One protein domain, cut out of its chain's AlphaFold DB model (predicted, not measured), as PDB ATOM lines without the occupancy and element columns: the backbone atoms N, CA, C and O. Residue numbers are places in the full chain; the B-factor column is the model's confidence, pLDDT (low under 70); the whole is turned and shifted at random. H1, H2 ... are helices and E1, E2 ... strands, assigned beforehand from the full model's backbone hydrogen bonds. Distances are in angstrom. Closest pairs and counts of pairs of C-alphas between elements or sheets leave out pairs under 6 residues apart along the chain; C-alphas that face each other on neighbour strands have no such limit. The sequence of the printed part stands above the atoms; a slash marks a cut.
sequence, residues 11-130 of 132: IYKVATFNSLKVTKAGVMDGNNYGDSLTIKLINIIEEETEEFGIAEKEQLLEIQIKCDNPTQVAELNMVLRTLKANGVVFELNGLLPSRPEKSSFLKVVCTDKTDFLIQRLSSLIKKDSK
ATOM      1  N   ILE A  11      -9.707   2.675  57.121       92.62
ATOM      2  CA  ILE A  11      -8.550   1.795  57.296       92.62
ATOM      3  C   ILE A  11      -8.544   0.797  56.137       92.62
ATOM      4  O   ILE A  11      -9.486   0.029  55.962       92.62
ATOM      5  N   TYR A  12      -7.476   0.812  55.350       93.31
ATOM      6  CA  TYR A  12      -7.253  -0.087  54.226       93.31
ATOM      7  C   TYR A  12      -6.253  -1.161  54.628       93.31
ATOM      8  O   TYR A  12      -5.094  -0.855  54.910       93.31
ATOM      9  N   LYS A  13      -6.686  -2.422  54.615       94.06
ATOM     10  CA  LYS A  13      -5.817  -3.579  54.835       94.06
ATOM     11  C   LYS A  13      -5.270  -4.059  53.491       94.06
ATOM     12  O   LYS A  13      -6.008  -4.579  52.662       94.06
ATOM     13  N   VAL A  14      -3.978  -3.857  53.264       93.75
ATOM     14  CA  VAL A  14      -3.295  -4.190  52.011       93.75
ATOM     15  C   VAL A  14      -2.605  -5.539  52.168       93.75
ATOM     16  O   VAL A  14      -1.580  -5.643  52.840       93.75
ATOM     17  N   ALA A  15      -3.178  -6.574  51.554       91.38
ATOM     18  CA  ALA A  15      -2.608  -7.923  51.562       91.38
ATOM     19  C   ALA A  15      -1.599  -8.147  50.428       91.38
ATOM     20  O   ALA A  15      -0.553  -8.758  50.619       91.38
ATOM     21  N   THR A  16      -1.897  -7.626  49.240       91.25
ATOM     22  CA  THR A  16      -1.017  -7.693  48.074       91.25
ATOM     23  C   THR A  16      -1.191  -6.447  47.216       91.25
ATOM     24  O   THR A  16      -2.189  -5.733  47.319       91.25
ATOM     25  N   PHE A  17      -0.205  -6.163  46.369       93.19
ATOM     26  CA  PHE A  17      -0.291  -5.096  45.380       93.19
ATOM     27  C   PHE A  17       0.513  -5.434  44.127       93.19
ATOM     28  O   PHE A  17       1.581  -6.050  44.175       93.19
ATOM     29  N   ASN A  18       0.023  -4.988  42.975       91.88
ATOM     30  CA  ASN A  18       0.580  -5.326  41.670       91.88
ATOM     31  C   ASN A  18       1.845  -4.513  41.387       91.88
ATOM     32  O   ASN A  18       2.866  -5.078  40.995       91.88
ATOM     33  N   SER A  19       1.817  -3.199  41.628       93.12
ATOM     34  CA  SER A  19       2.951  -2.323  41.308       93.12
ATOM     35  C   SER A  19       3.098  -1.135  42.255       93.12
ATOM     36  O   SER A  19       2.149  -0.724  42.922       93.12
ATOM     37  N   LEU A  20       4.314  -0.584  42.280       94.44
ATOM     38  CA  LEU A  20       4.652   0.673  42.939       94.44
ATOM     39  C   LEU A  20       5.108   1.668  41.878       94.44
ATOM     40  O   LEU A  20       6.030   1.378  41.113       94.44
ATOM     41  N   LYS A  21       4.493   2.847  41.854       93.06
ATOM     42  CA  LYS A  21       4.884   3.959  40.987       93.06
ATOM     43  C   LYS A  21       5.425   5.097  41.841       93.06
ATOM     44  O   LYS A  21       4.723   5.608  42.709       93.06
ATOM     45  N   VAL A  22       6.653   5.516  41.559       91.88
ATOM     46  CA  VAL A  22       7.230   6.747  42.109       91.88
ATOM     47  C   VAL A  22       6.855   7.906  41.194       91.88
ATOM     48  O   VAL A  22       7.041   7.818  39.980       91.88
ATOM     49  N   THR A  23       6.343   8.986  41.771       88.56
ATOM     50  CA  THR A  23       6.075  10.243  41.068       88.56
ATOM     51  C   THR A  23       6.890  11.334  41.744       88.56
ATOM     52  O   THR A  23       6.725  11.558  42.940       88.56
ATOM     53  N   LYS A  24       7.788  11.971  40.988       85.44
ATOM     54  CA  LYS A  24       8.601  13.077  41.498       85.44
ATOM     55  C   LYS A  24       7.775  14.354  41.605       85.44
ATOM     56  O   LYS A  24       6.837  14.537  40.827       85.44
ATOM     57  N   ALA A  25       8.168  15.232  42.519       85.62
ATOM     58  CA  ALA A  25       7.631  16.578  42.593       85.62
ATOM     59  C   ALA A  25       7.801  17.315  41.255       85.62
ATOM     60  O   ALA A  25       8.804  17.155  40.552       85.62
ATOM     61  N   GLY A  26       6.810  18.122  40.895       83.06
ATOM     62  CA  GLY A  26       6.811  18.859  39.640       83.06
ATOM     63  C   GLY A  26       5.530  19.649  39.430       83.06
ATOM     64  O   GLY A  26       4.621  19.624  40.259       83.06
ATOM     65  N   VAL A  27       5.463  20.343  38.299       77.56
ATOM     66  CA  VAL A  27       4.280  21.101  37.888       77.56
ATOM     67  C   VAL A  27       3.649  20.401  36.694       77.56
ATOM     68  O   VAL A  27       4.331  20.134  35.707       77.56
ATOM     69  N   MET A  28       2.357  20.103  36.779       75.50
ATOM     70  CA  MET A  28       1.570  19.577  35.663       75.50
ATOM     71  C   MET A  28       0.292  20.403  35.556       75.50
ATOM     72  O   MET A  28      -0.391  20.615  36.555       75.50
ATOM     73  N   ASP A  29       0.015  20.933  34.365       73.88
ATOM     74  CA  ASP A  29      -1.160  21.768  34.081       73.88
ATOM     75  C   ASP A  29      -1.354  22.933  35.073       73.88
ATOM     76  O   ASP A  29      -2.461  23.229  35.516       73.88
ATOM     77  N   GLY A  30      -0.250  23.576  35.475       74.81
ATOM     78  CA  GLY A  30      -0.250  24.694  36.431       74.81
ATOM     79  C   GLY A  30      -0.418  24.297  37.902       74.81
ATOM     80  O   GLY A  30      -0.354  25.163  38.771       74.81
ATOM     81  N   ASN A  31      -0.581  23.007  38.203       74.75
ATOM     82  CA  ASN A  31      -0.696  22.496  39.565       74.75
ATOM     83  C   ASN A  31       0.640  21.940  40.060       74.75
ATOM     84  O   ASN A  31       1.293  21.149  39.376       74.75
ATOM     85  N   ASN A  32       1.020  22.323  41.280       75.88
ATOM     86  CA  ASN A  32       2.186  21.769  41.960       75.88
ATOM     87  C   ASN A  32       1.835  20.416  42.581       75.88
ATOM     88  O   ASN A  32       0.929  20.311  43.411       75.88
ATOM     89  N   TYR A  33       2.600  19.393  42.225       77.31
ATOM     90  CA  TYR A  33       2.529  18.067  42.819       77.31
ATOM     91  C   TYR A  33       3.789  17.824  43.642       77.31
ATOM     92  O   TYR A  33       4.899  18.084  43.183       77.31
ATOM     93  N   GLY A  34       3.606  17.335  44.867       83.31
ATOM     94  CA  GLY A  34       4.706  16.856  45.701       83.31
ATOM     95  C   GLY A  34       5.183  15.473  45.265       83.31
ATOM     96  O   GLY A  34       4.518  14.782  44.484       83.31
ATOM     97  N   ASP A  35       6.322  15.060  45.811       89.25
ATOM     98  CA  ASP A  35       6.789  13.688  45.681       89.25
ATOM     99  C   ASP A  35       5.719  12.728  46.217       89.25
ATOM    100  O   ASP A  35       5.052  12.981  47.222       89.25
ATOM    101  N   SER A  36       5.493  11.615  45.526       91.56
ATOM    102  CA  SER A  36       4.549  10.608  46.003       91.56
ATOM    103  C   SER A  36       4.911   9.207  45.555       91.56
ATOM    104  O   SER A  36       5.502   8.980  44.494       91.56
ATOM    105  N   LEU A  37       4.497   8.245  46.368       95.12
ATOM    106  CA  LEU A  37       4.539   6.833  46.045       95.12
ATOM    107  C   LEU A  37       3.107   6.322  45.905       95.12
ATOM    108  O   LEU A  37       2.280   6.500  46.793       95.12
ATOM    109  N   THR A  38       2.796   5.705  44.771       95.56
ATOM    110  CA  THR A  38       1.471   5.142  44.496       95.56
ATOM    111  C   THR A  38       1.542   3.625  44.471       95.56
ATOM    112  O   THR A  38       2.333   3.052  43.720       95.56
ATOM    113  N   ILE A  39       0.691   2.985  45.266       95.81
ATOM    114  CA  ILE A  39       0.471   1.541  45.280       95.81
ATOM    115  C   ILE A  39      -0.705   1.245  44.356       95.81
ATOM    116  O   ILE A  39      -1.772   1.817  44.549       95.81
ATOM    117  N   LYS A  40      -0.536   0.364  43.368       94.94
ATOM    118  CA  LYS A  40      -1.643  -0.108  42.521       94.94
ATOM    119  C   LYS A  40      -1.993  -1.540  42.872       94.94
ATOM    120  O   LYS A  40      -1.102  -2.394  42.861       94.94
ATOM    121  N   LEU A  41      -3.267  -1.791  43.139       95.12
ATOM    122  CA  LEU A  41      -3.779  -3.087  43.560       95.12
ATOM    123  C   LEU A  41      -5.159  -3.369  42.960       95.12
ATOM    124  O   LEU A  41      -5.821  -2.466  42.443       95.12
ATOM    125  N   ILE A  42      -5.572  -4.628  43.031       93.12
ATOM    126  CA  ILE A  42      -6.932  -5.066  42.724       93.12
ATOM    127  C   ILE A  42      -7.623  -5.304  44.061       93.12
ATOM    128  O   ILE A  42      -7.150  -6.094  44.875       93.12
ATOM    129  N   ASN A  43      -8.705  -4.575  44.302       91.19
ATOM    130  CA  ASN A  43      -9.623  -4.849  45.389       91.19
ATOM    131  C   ASN A  43     -10.644  -5.872  44.891       91.19
ATOM    132  O   ASN A  43     -11.284  -5.634  43.868       91.19
ATOM    133  N   ILE A  44     -10.772  -6.993  45.592       90.06
ATOM    134  CA  ILE A  44     -11.754  -8.032  45.280       90.06
ATOM    135  C   ILE A  44     -12.933  -7.816  46.223       90.06
ATOM    136  O   ILE A  44     -12.751  -7.741  47.437       90.06
ATOM    137  N   ILE A  45     -14.120  -7.640  45.652       87.06
ATOM    138  CA  ILE A  45     -15.365  -7.430  46.386       87.06
ATOM    139  C   ILE A  45     -16.251  -8.638  46.118       87.06
ATOM    140  O   ILE A  45     -16.589  -8.907  44.968       87.06
ATOM    141  N   GLU A  46     -16.630  -9.343  47.173       85.00
ATOM    142  CA  GLU A  46     -17.606 -10.426  47.105       85.00
ATOM    143  C   GLU A  46     -18.999  -9.847  47.371       85.00
ATOM    144  O   GLU A  46     -19.236  -9.214  48.402       85.00
ATOM    145  N   GLU A  47     -19.913 -10.030  46.422       86.06
ATOM    146  CA  GLU A  47     -21.319  -9.652  46.553       86.06
ATOM    147  C   GLU A  47     -22.202 -10.891  46.397       86.06
ATOM    148  O   GLU A  47     -22.016 -11.691  45.483       86.06
ATOM    149  N   GLU A  48     -23.194 -11.043  47.269       80.62
ATOM    150  CA  GLU A  48     -24.200 -12.095  47.138       80.62
ATOM    151  C   GLU A  48     -25.315 -11.627  46.194       80.62
ATOM    152  O   GLU A  48     -25.884 -10.547  46.358       80.62
ATOM    153  N   THR A  49     -25.608 -12.431  45.176       78.62
ATOM    154  CA  THR A  49     -26.612 -12.160  44.143       78.62
ATOM    155  C   THR A  49     -27.639 -13.285  44.102       78.62
ATOM    156  O   THR A  49     -27.288 -14.459  44.207       78.62
ATOM    157  N   GLU A  50     -28.916 -12.939  43.920       75.00
ATOM    158  CA  GLU A  50     -30.011 -13.922  43.919       75.00
ATOM    159  C   GLU A  50     -29.925 -14.923  42.750       75.00
ATOM    160  O   GLU A  50     -30.355 -16.065  42.890       75.00
ATOM    161  N   GLU A  51     -29.348 -14.526  41.609       75.62
ATOM    162  CA  GLU A  51     -29.265 -15.370  40.405       75.62
ATOM    163  C   GLU A  51     -28.046 -16.302  40.366       75.62
ATOM    164  O   GLU A  51     -28.140 -17.397  39.811       75.62
ATOM    165  N   PHE A  52     -26.904 -15.893  40.926       67.25
ATOM    166  CA  PHE A  52     -25.631 -16.610  40.760       67.25
ATOM    167  C   PHE A  52     -24.949 -16.981  42.085       67.25
ATOM    168  O   PHE A  52     -23.888 -17.605  42.068       67.25
ATOM    169  N   GLY A  53     -25.541 -16.638  43.233       81.94
ATOM    170  CA  GLY A  53     -24.886 -16.777  44.532       81.94
ATOM    171  C   GLY A  53     -23.785 -15.728  44.700       81.94
ATOM    172  O   GLY A  53     -24.004 -14.553  44.409       81.94
ATOM    173  N   ILE A  54     -22.601 -16.131  45.169       79.56
ATOM    174  CA  ILE A  54     -21.473 -15.215  45.395       79.56
ATOM    175  C   ILE A  54     -20.836 -14.834  44.053       79.56
ATOM    176  O   ILE A  54     -20.329 -15.688  43.327       79.56
ATOM    177  N   ALA A  55     -20.838 -13.541  43.745       83.06
ATOM    178  CA  ALA A  55     -20.152 -12.954  42.606       83.06
ATOM    179  C   ALA A  55     -18.939 -12.143  43.080       83.06
ATOM    180  O   ALA A  55     -19.056 -11.258  43.930       83.06
ATOM    181  N   GLU A  56     -17.775 -12.408  42.491       85.81
ATOM    182  CA  GLU A  56     -16.570 -11.610  42.711       85.81
ATOM    183  C   GLU A  56     -16.501 -10.458  41.704       85.81
ATOM    184  O   GLU A  56     -16.602 -10.643  40.488       85.81
ATOM    185  N   LYS A  57     -16.294  -9.246  42.213       87.75
ATOM    186  CA  LYS A  57     -16.017  -8.054  41.417       87.75
ATOM    187  C   LYS A  57     -14.605  -7.573  41.687       87.75
ATOM    188  O   LYS A  57     -14.249  -7.215  42.808       87.75
ATOM    189  N   GLU A  58     -13.824  -7.480  40.621       90.25
ATOM    190  CA  GLU A  58     -12.512  -6.850  40.665       90.25
ATOM    191  C   GLU A  58     -12.627  -5.336  40.479       90.25
ATOM    192  O   GLU A  58     -13.248  -4.832  39.539       90.25
ATOM    193  N   GLN A  59     -11.972  -4.587  41.359       91.31
ATOM    194  CA  GLN A  59     -11.914  -3.138  41.299       91.31
ATOM    195  C   GLN A  59     -10.470  -2.652  41.388       91.31
ATOM    196  O   GLN A  59      -9.776  -2.849  42.381       91.31
ATOM    197  N   LEU A  60     -10.015  -1.957  40.345       94.06
ATOM    198  CA  LEU A  60      -8.680  -1.369  40.319       94.06
ATOM    199  C   LEU A  60      -8.602  -0.187  41.292       94.06
ATOM    200  O   LEU A  60      -9.334   0.796  41.146       94.06
ATOM    201  N   LEU A  61      -7.684  -0.269  42.254       95.12
ATOM    202  CA  LEU A  61      -7.448   0.750  43.271       95.12
ATOM    203  C   LEU A  61      -6.006   1.258  43.185       95.12
ATOM    204  O   LEU A  61      -5.056   0.492  43.015       95.12
ATOM    205  N   GLU A  62      -5.836   2.563  43.337       95.50
ATOM    206  CA  GLU A  62      -4.550   3.193  43.578       95.50
ATOM    207  C   GLU A  62      -4.556   3.919  44.926       95.50
ATOM    208  O   GLU A  62      -5.431   4.736  45.207       95.50
ATOM    209  N   ILE A  63      -3.566   3.630  45.768       96.25
ATOM    210  CA  ILE A  63      -3.352   4.328  47.035       96.25
ATOM    211  C   ILE A  63      -2.143   5.240  46.863       96.25
ATOM    212  O   ILE A  63      -1.018   4.767  46.697       96.25
ATOM    213  N   GLN A  64      -2.370   6.551  46.882       95.62
ATOM    214  CA  GLN A  64      -1.321   7.561  46.802       95.62
ATOM    215  C   GLN A  64      -0.861   7.964  48.204       95.62
ATOM    216  O   GLN A  64      -1.653   8.462  49.002       95.62
ATOM    217  N   ILE A  65       0.435   7.825  48.465       95.69
ATOM    218  CA  ILE A  65       1.107   8.280  49.682       95.69
ATOM    219  C   ILE A  65       1.965   9.488  49.303       95.69
ATOM    220  O   ILE A  65       2.839   9.383  48.438       95.69
ATOM    221  N   LYS A  66       1.675  10.653  49.888       93.88
ATOM    222  CA  LYS A  66       2.446  11.882  49.655       93.88
ATOM    223  C   LYS A  66       3.715  11.853  50.497       93.88
ATOM    224  O   LYS A  66       3.648  11.549  51.680       93.88
ATOM    225  N   CYS A  67       4.845  12.196  49.904       92.88
ATOM    226  CA  CYS A  67       6.121  12.304  50.591       92.88
ATOM    227  C   CYS A  67       6.574  13.765  50.577       92.88
ATOM    228  O   CYS A  67       6.350  14.485  49.605       92.88
ATOM    229  N   ASP A  68       7.231  14.184  51.647       88.81
ATOM    230  CA  ASP A  68       7.743  15.546  51.794       88.81
ATOM    231  C   ASP A  68       9.093  15.721  51.090       88.81
ATOM    232  O   ASP A  68       9.484  16.836  50.749       88.81
ATOM    233  N   ASN A  69       9.830  14.622  50.890       89.00
ATOM    234  CA  ASN A  69      11.145  14.641  50.264       89.00
ATOM    235  C   ASN A  69      11.490  13.315  49.552       89.00
ATOM    236  O   ASN A  69      10.892  12.268  49.833       89.00
ATOM    237  N   PRO A  70      12.505  13.322  48.666       88.81
ATOM    238  CA  PRO A  70      12.937  12.126  47.941       88.81
ATOM    239  C   PRO A  70      13.457  10.988  48.830       88.81
ATOM    240  O   PRO A  70      13.344   9.822  48.448       88.81
ATOM    241  N   THR A  71      14.010  11.295  50.008       91.69
ATOM    242  CA  THR A  71      14.512  10.280  50.949       91.69
ATOM    243  C   THR A  71      13.366   9.422  51.476       91.69
ATOM    244  O   THR A  71      13.429   8.197  51.380       91.69
ATOM    245  N   GLN A  72      12.266  10.046  51.907       93.38
ATOM    246  CA  GLN A  72      11.051   9.337  52.321       93.38
ATOM    247  C   GLN A  72      10.500   8.442  51.204       93.38
ATOM    248  O   GLN A  72      10.063   7.323  51.465       93.38
ATOM    249  N   VAL A  73      10.530   8.900  49.945       93.81
ATOM    250  CA  VAL A  73      10.101   8.081  48.798       93.81
ATOM    251  C   VAL A  73      10.950   6.818  48.680       93.81
ATOM    252  O   VAL A  73      10.397   5.734  48.494       93.81
ATOM    253  N   ALA A  74      12.275   6.949  48.764       92.94
ATOM    254  CA  ALA A  74      13.194   5.823  48.639       92.94
ATOM    255  C   ALA A  74      13.008   4.814  49.783       92.94
ATOM    256  O   ALA A  74      12.865   3.615  49.527       92.94
ATOM    257  N   GLU A  75      12.934   5.298  51.024       95.19
ATOM    258  CA  GLU A  75      12.727   4.462  52.209       95.19
ATOM    259  C   GLU A  75      11.382   3.736  52.164       95.19
ATOM    260  O   GLU A  75      11.330   2.513  52.308       95.19
ATOM    261  N   LEU A  76      10.294   4.455  51.884       96.00
ATOM    262  CA  LEU A  76       8.963   3.865  51.790       96.00
ATOM    263  C   LEU A  76       8.873   2.838  50.651       96.00
ATOM    264  O   LEU A  76       8.259   1.784  50.819       96.00
ATOM    265  N   ASN A  77       9.504   3.110  49.503       95.62
ATOM    266  CA  ASN A  77       9.564   2.165  48.386       95.62
ATOM    267  C   ASN A  77      10.256   0.862  48.803       95.62
ATOM    268  O   ASN A  77       9.727  -0.219  48.541       95.62
ATOM    269  N   MET A  78      11.400   0.966  49.485       95.62
ATOM    270  CA  MET A  78      12.134  -0.187  49.999       95.62
ATOM    271  C   MET A  78      11.288  -0.980  50.999       95.62
ATOM    272  O   MET A  78      11.128  -2.187  50.835       95.62
ATOM    273  N   VAL A  79      10.690  -0.310  51.988       95.81
ATOM    274  CA  VAL A  79       9.856  -0.950  53.017       95.81
ATOM    275  C   VAL A  79       8.677  -1.693  52.391       95.81
ATOM    276  O   VAL A  79       8.474  -2.867  52.688       95.81
ATOM    277  N   LEU A  80       7.934  -1.061  51.478       95.75
ATOM    278  CA  LEU A  80       6.792  -1.700  50.820       95.75
ATOM    279  C   LEU A  80       7.211  -2.882  49.942       95.75
ATOM    280  O   LEU A  80       6.530  -3.906  49.939       95.75
ATOM    281  N   ARG A  81       8.338  -2.785  49.223       94.69
ATOM    282  CA  ARG A  81       8.880  -3.922  48.461       94.69
ATOM    283  C   ARG A  81       9.224  -5.096  49.369       94.69
ATOM    284  O   ARG A  81       8.885  -6.223  49.019       94.69
ATOM    285  N   THR A  82       9.845  -4.838  50.516       94.31
ATOM    286  CA  THR A  82      10.171  -5.878  51.498       94.31
ATOM    287  C   THR A  82       8.910  -6.507  52.085       94.31
ATOM    288  O   THR A  82       8.815  -7.728  52.134       94.31
ATOM    289  N   LEU A  83       7.906  -5.702  52.453       93.50
ATOM    290  CA  LEU A  83       6.615  -6.216  52.925       93.50
ATOM    291  C   LEU A  83       5.950  -7.118  51.877       93.50
ATOM    292  O   LEU A  83       5.504  -8.209  52.216       93.50
ATOM    293  N   LYS A  84       5.956  -6.715  50.598       92.88
ATOM    294  CA  LYS A  84       5.430  -7.541  49.500       92.88
ATOM    295  C   LYS A  84       6.206  -8.842  49.319       92.88
ATOM    296  O   LYS A  84       5.580  -9.881  49.142       92.88
ATOM    297  N   ALA A  85       7.537  -8.791  49.337       91.75
ATOM    298  CA  ALA A  85       8.376  -9.981  49.184       91.75
ATOM    299  C   ALA A  85       8.138 -11.005  50.306       91.75
ATOM    300  O   ALA A  85       8.204 -12.204  50.061       91.75
ATOM    301  N   ASN A  86       7.803 -10.519  51.502       91.44
ATOM    302  CA  ASN A  86       7.542 -11.339  52.680       91.44
ATOM    303  C   ASN A  86       6.049 -11.674  52.877       91.44
ATOM    304  O   ASN A  86       5.706 -12.317  53.862       91.44
ATOM    305  N   GLY A  87       5.152 -11.231  51.986       90.81
ATOM    306  CA  GLY A  87       3.709 -11.478  52.111       90.81
ATOM    307  C   GLY A  87       3.057 -10.829  53.339       90.81
ATOM    308  O   GLY A  87       2.029 -11.306  53.817       90.81
ATOM    309  N   VAL A  88       3.646  -9.754  53.869       93.25
ATOM    310  CA  VAL A  88       3.174  -9.107  55.099       93.25
ATOM    311  C   VAL A  88       1.987  -8.211  54.797       93.25
ATOM    312  O   VAL A  88       2.100  -7.228  54.061       93.25
ATOM    313  N   VAL A  89       0.860  -8.517  55.432       93.19
ATOM    314  CA  VAL A  89      -0.336  -7.681  55.382       93.19
ATOM    315  C   VAL A  89      -0.145  -6.464  56.282       93.19
ATOM    316  O   VAL A  89       0.241  -6.593  57.444       93.19
ATOM    317  N   PHE A  90      -0.445  -5.276  55.766       94.50
ATOM    318  CA  PHE A  90      -0.313  -4.031  56.519       94.50
ATOM    319  C   PHE A  90      -1.531  -3.130  56.348       94.50
ATOM    320  O   PHE A  90      -2.339  -3.307  55.439       94.50
ATOM    321  N   GLU A  91      -1.655  -2.148  57.235       94.88
ATOM    322  CA  GLU A  91      -2.771  -1.208  57.246       94.88
ATOM    323  C   GLU A  91      -2.312   0.204  56.879       94.88
ATOM    324  O   GLU A  91      -1.220   0.646  57.262       94.88
ATOM    325  N   LEU A  92      -3.170   0.911  56.148       94.38
ATOM    326  CA  LEU A  92      -3.031   2.318  55.791       94.38
ATOM    327  C   LEU A  92      -4.304   3.070  56.151       94.38
ATOM    328  O   LEU A  92      -5.403   2.608  55.852       94.38
ATOM    329  N   ASN A  93      -4.161   4.263  56.711       93.69
ATOM    330  CA  ASN A  93      -5.272   5.197  56.814       93.69
ATOM    331  C   ASN A  93      -5.375   5.998  55.517       93.69
ATOM    332  O   ASN A  93      -4.372   6.521  55.020       93.69
ATOM    333  N   GLY A  94      -6.575   6.106  54.956       93.50
ATOM    334  CA  GLY A  94      -6.811   6.901  53.759       93.50
ATOM    335  C   GLY A  94      -8.201   7.514  53.711       93.50
ATOM    336  O   GLY A  94      -9.103   7.133  54.454       93.50
ATOM    337  N   LEU A  95      -8.374   8.471  52.805       93.62
ATOM    338  CA  LEU A  95      -9.682   9.030  52.475       93.62
ATOM    339  C   LEU A  95     -10.550   7.998  51.752       93.62
ATOM    340  O   LEU A  95     -10.040   6.995  51.253       93.62
ATOM    341  N   LEU A  96     -11.849   8.271  51.643       91.88
ATOM    342  CA  LEU A  96     -12.751   7.462  50.825       91.88
ATOM    343  C   LEU A  96     -12.257   7.373  49.367       91.88
ATOM    344  O   LEU A  96     -11.709   8.355  48.848       91.88
ATOM    345  N   PRO A  97     -12.458   6.232  48.685       92.38
ATOM    346  CA  PRO A  97     -12.072   6.092  47.291       92.38
ATOM    347  C   PRO A  97     -12.846   7.080  46.413       92.38
ATOM    348  O   PRO A  97     -14.062   7.220  46.525       92.38
ATOM    349  N   SER A  98     -12.144   7.746  45.504       92.56
ATOM    350  CA  SER A  98     -12.724   8.670  44.524       92.56
ATOM    351  C   SER A  98     -12.288   8.270  43.119       92.56
ATOM    352  O   SER A  98     -11.202   7.725  42.952       92.56
ATOM    353  N   ARG A  99     -13.105   8.506  42.090       91.44
ATOM    354  CA  ARG A  99     -12.721   8.222  40.700       91.44
ATOM    355  C   ARG A  99     -12.283   9.517  40.014       91.44
ATOM    356  O   ARG A  99     -13.143  10.361  39.770       91.44
ATOM    357  N   PRO A 100     -10.990   9.693  39.684       88.38
ATOM    358  CA  PRO A 100     -10.563  10.800  38.837       88.38
ATOM    359  C   PRO A 100     -11.216  10.705  37.454       88.38
ATOM    360  O   PRO A 100     -11.424   9.602  36.938       88.38
ATOM    361  N   GLU A 101     -11.501  11.850  36.831       86.88
ATOM    362  CA  GLU A 101     -12.023  11.876  35.464       86.88
ATOM    363  C   GLU A 101     -11.100  11.099  34.516       86.88
ATOM    364  O   GLU A 101      -9.880  11.257  34.541       86.88
ATOM    365  N   LYS A 102     -11.694  10.241  33.675       83.56
ATOM    366  CA  LYS A 102     -10.991   9.403  32.686       83.56
ATOM    367  C   LYS A 102     -10.014   8.365  33.275       83.56
ATOM    368  O   LYS A 102      -9.210   7.810  32.528       83.56
ATOM    369  N   SER A 103     -10.094   8.046  34.572       87.00
ATOM    370  CA  SER A 103      -9.316   6.959  35.189       87.00
ATOM    371  C   SER A 103     -10.140   5.680  35.378       87.00
ATOM    372  O   SER A 103     -11.261   5.699  35.900       87.00
ATOM    373  N   SER A 104      -9.553   4.536  35.018       88.94
ATOM    374  CA  SER A 104     -10.087   3.215  35.371       88.94
ATOM    375  C   SER A 104      -9.866   2.866  36.848       88.94
ATOM    376  O   SER A 104     -10.622   2.061  37.393       88.94
ATOM    377  N   PHE A 105      -8.911   3.519  37.514       92.12
ATOM    378  CA  PHE A 105      -8.599   3.314  38.926       92.12
ATOM    379  C   PHE A 105      -9.469   4.190  39.827       92.12
ATOM    380  O   PHE A 105      -9.633   5.389  39.579       92.12
ATOM    381  N   LEU A 106      -9.957   3.602  40.919       94.25
ATOM    382  CA  LEU A 106     -10.325   4.373  42.097       94.25
ATOM    383  C   LEU A 106      -9.061   4.830  42.814       94.25
ATOM    384  O   LEU A 106      -8.127   4.057  42.997       94.25
ATOM    385  N   LYS A 107      -9.047   6.083  43.246       94.44
ATOM    386  CA  LYS A 107      -7.939   6.714  43.941       94.44
ATOM    387  C   LYS A 107      -8.272   6.934  45.407       94.44
ATOM    388  O   LYS A 107      -9.270   7.570  45.743       94.44
ATOM    389  N   VAL A 108      -7.370   6.472  46.258       94.75
ATOM    390  CA  VAL A 108      -7.339   6.710  47.699       94.75
ATOM    391  C   VAL A 108      -6.116   7.559  48.004       94.75
ATOM    392  O   VAL A 108      -5.008   7.254  47.565       94.75
ATOM    393  N   VAL A 109      -6.299   8.633  48.764       94.38
ATOM    394  CA  VAL A 109      -5.178   9.420  49.289       94.38
ATOM    395  C   VAL A 109      -4.919   8.958  50.714       94.38
ATOM    396  O   VAL A 109      -5.810   9.043  51.557       94.38
ATOM    397  N   CYS A 110      -3.714   8.457  50.968       94.31
ATOM    398  CA  CYS A 110      -3.278   8.080  52.303       94.31
ATOM    399  C   CYS A 110      -3.163   9.331  53.184       94.31
ATOM    400  O   CYS A 110      -2.645  10.363  52.752       94.31
ATOM    401  N   THR A 111      -3.676   9.232  54.405       93.75
ATOM    402  CA  THR A 111      -3.701  10.313  55.397       93.75
ATOM    403  C   THR A 111      -2.656  10.127  56.494       93.75
ATOM    404  O   THR A 111      -2.460  11.034  57.302       93.75
ATOM    405  N   ASP A 112      -1.983   8.974  56.538       90.94
ATOM    406  CA  ASP A 112      -0.869   8.748  57.455       90.94
ATOM    407  C   ASP A 112       0.288   9.706  57.135       90.94
ATOM    408  O   ASP A 112       0.632   9.934  55.974       90.94
ATOM    409  N   LYS A 113       0.937  10.240  58.178       92.44
ATOM    410  CA  LYS A 113       2.208  10.953  58.008       92.44
ATOM    411  C   LYS A 113       3.286   9.967  57.573       92.44
ATOM    412  O   LYS A 113       3.488   8.949  58.236       92.44
ATOM    413  N   THR A 114       4.014  10.299  56.514       93.06
ATOM    414  CA  THR A 114       4.941   9.368  55.856       93.06
ATOM    415  C   THR A 114       6.065   8.878  56.764       93.06
ATOM    416  O   THR A 114       6.330   7.680  56.777       93.06
ATOM    417  N   ASP A 115       6.644   9.734  57.610       93.19
ATOM    418  CA  ASP A 115       7.669   9.303  58.577       93.19
ATOM    419  C   ASP A 115       7.131   8.265  59.573       93.19
ATOM    420  O   ASP A 115       7.757   7.233  59.827       93.19
ATOM    421  N   PHE A 116       5.932   8.510  60.112       93.38
ATOM    422  CA  PHE A 116       5.279   7.577  61.028       93.38
ATOM    423  C   PHE A 116       4.933   6.265  60.321       93.38
ATOM    424  O   PHE A 116       5.121   5.182  60.881       93.38
ATOM    425  N   LEU A 117       4.474   6.351  59.072       94.00
ATOM    426  CA  LEU A 117       4.167   5.187  58.259       94.00
ATOM    427  C   LEU A 117       5.416   4.331  58.014       94.00
ATOM    428  O   LEU A 117       5.373   3.125  58.251       94.00
ATOM    429  N   ILE A 118       6.537   4.936  57.609       95.75
ATOM    430  CA  ILE A 118       7.813   4.236  57.389       95.75
ATOM    431  C   ILE A 118       8.245   3.501  58.661       95.75
ATOM    432  O   ILE A 118       8.570   2.312  58.600       95.75
ATOM    433  N   GLN A 119       8.201   4.162  59.822       94.88
ATOM    434  CA  GLN A 119       8.556   3.548  61.105       94.88
ATOM    435  C   GLN A 119       7.633   2.375  61.458       94.88
ATOM    436  O   GLN A 119       8.116   1.283  61.782       94.88
ATOM    437  N   ARG A 120       6.311   2.574  61.357       95.12
ATOM    438  CA  ARG A 120       5.303   1.545  61.648       95.12
ATOM    439  C   ARG A 120       5.509   0.322  60.762       95.12
ATOM    440  O   ARG A 120       5.631  -0.787  61.278       95.12
ATOM    441  N   LEU A 121       5.610   0.521  59.452       95.19
ATOM    442  CA  LEU A 121       5.786  -0.551  58.475       95.19
ATOM    443  C   LEU A 121       7.133  -1.275  58.636       95.19
ATOM    444  O   LEU A 121       7.181  -2.504  58.612       95.19
ATOM    445  N   SER A 122       8.218  -0.545  58.903       94.25
ATOM    446  CA  SER A 122       9.538  -1.142  59.161       94.25
ATOM    447  C   SER A 122       9.549  -2.042  60.400       94.25
ATOM    448  O   SER A 122      10.293  -3.021  60.459       94.25
ATOM    449  N   SER A 123       8.720  -1.731  61.402       92.75
ATOM    450  CA  SER A 123       8.598  -2.557  62.606       92.75
ATOM    451  C   SER A 123       7.957  -3.922  62.332       92.75
ATOM    452  O   SER A 123       8.300  -4.889  63.011       92.75
ATOM    453  N   LEU A 124       7.084  -4.019  61.321       89.94
ATOM    454  CA  LEU A 124       6.439  -5.275  60.925       89.94
ATOM    455  C   LEU A 124       7.466  -6.242  60.327       89.94
ATOM    456  O   LEU A 124       7.524  -7.399  60.729       89.94
ATOM    457  N   ILE A 125       8.374  -5.734  59.485       87.00
ATOM    458  CA  ILE A 125       9.469  -6.520  58.887       87.00
ATOM    459  C   ILE A 125      10.352  -7.168  59.969       87.00
ATOM    460  O   ILE A 125      10.759  -8.324  59.851       87.00
ATOM    461  N   LYS A 126      10.649  -6.428  61.047       76.44
ATOM    462  CA  LYS A 126      11.487  -6.902  62.164       76.44
ATOM    463  C   LYS A 126      10.803  -7.948  63.050       76.44
ATOM    464  O   LYS A 126      11.496  -8.641  63.791       76.44
ATOM    465  N   LYS A 127       9.468  -8.017  63.042       66.38
ATOM    466  CA  LYS A 127       8.709  -8.984  63.847       66.38
ATOM    467  C   LYS A 127       8.675 -10.360  63.186       66.38
ATOM    468  O   LYS A 127       8.910 -11.337  63.888       66.38
ATOM    469  N   ASP A 128       8.514 -10.431  61.864       57.88
ATOM    470  CA  ASP A 128       8.539 -11.717  61.145       57.88
ATOM    471  C   ASP A 128       9.916 -12.384  61.153       57.88
ATOM    472  O   ASP A 128      10.030 -13.600  61.251       57.88
ATOM    473  N   SER A 129      10.989 -11.594  61.140       57.50
ATOM    474  CA  SER A 129      12.362 -12.118  61.145       57.50
ATOM    475  C   SER A 129      12.813 -12.708  62.492       57.50
ATOM    476  O   SER A 129      13.897 -13.277  62.566       57.50
ATOM    477  N   LYS A 130      12.007 -12.596  63.558       52.81
ATOM    478  CA  LYS A 130      12.268 -13.217  64.872       52.81
ATOM    479  C   LYS A 130      11.405 -14.455  65.152       52.81
ATOM    480  O   LYS A 130      11.492 -14.998  66.250       52.81
TER     481      LYS A 130
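AT A GLANCE: This is residues 11 to 130 of the 132 residues of an uncharacterized protein of Aliarcobacter cibarius (UniProt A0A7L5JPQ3). A long, twisted hairpin, E5 and E6, runs the length of the model: one half of it, with E2 and E8 along its edges, makes a four-stranded sheet, and the other half, towards residues 50 to 52, reaches away as a narrow two-stranded arm. H1 packs over one face of this sheet, H2 lies side by side with H1, farther from the sheet, and the small hairpin E3 and E4 is turned off the sheet, with residues 27 to 32 sticking out. The 120 printed residues hold E1 E2 E3 E4 E5 E6 H1 E7 E8 H2 in that order, a mixed class; the sheet runs E2, E5, E6, E8 and is mixed, while E1 and E7 form a separate antiparallel pair. The whole is only just compact, close to loose, with a radius of gyration of the C-alphas of 16.0 A and spans of 52 by 49 by 20 A.

HOW THE PARTS SIT: Start at E1, residues 11 to 14, antiparallel to E7, residues 90 to 94, with N 12 and O 92 at 2.8 A. E2, residues 19 to 23, runs on at 95 degrees into E3, residues 26 to 28, whose hairpin partner is E4, residues 31 to 33; look at N 33 and O 26, 2.8 A. E4 runs on at 91 degrees into E5, residues 36 to 49, antiparallel to E2, with N 21 and O 38 at 2.9 A. E5 and E6, residues 53 to 66, are a hairpin, with N 43 and O 59 at 2.8 A. E6 is parallel to E8, residues 106 to 109, with N 64 and O 108 at 2.8 A. H1, residues 70 to 85, is on this twisted sheet in two layers, a helix on one face of a sheet, at a height over the sheet of 9.6 A; its closest C-alphas to E5 are Val 73 and Leu 37, 6.3 A. H2, residues 114 to 128, touches H1 at a shallow tilt of 29 degrees, the same way, closest at the C-alphas of Leu 76 and Ile 118, 5.7 A. Every O i to N i+4 pair is within hydrogen-bond range in H1, and 9 of 11 are in H2.

IN THESE COORDINATES: Find C-alpha 11, where E1 begins, at (-8.550, 1.795, 57.296). E5 starts at C-alpha 36, (4.549, 10.608, 46.003), and spans 38.6 A; E6 spans 39.9 A. H1 spans 22.6 A and H2 22.0 A, ending at C-alpha 128, (8.539, -11.717, 61.145).

THE WHOLE: The C-alphas farthest apart are those of Glu 51 and Thr 71, 51.8 A. The printed part has no cut, and the long link is E7 to E8, 11 residues. The pLDDT is under 70 at residue 52 and residues 127 to 130.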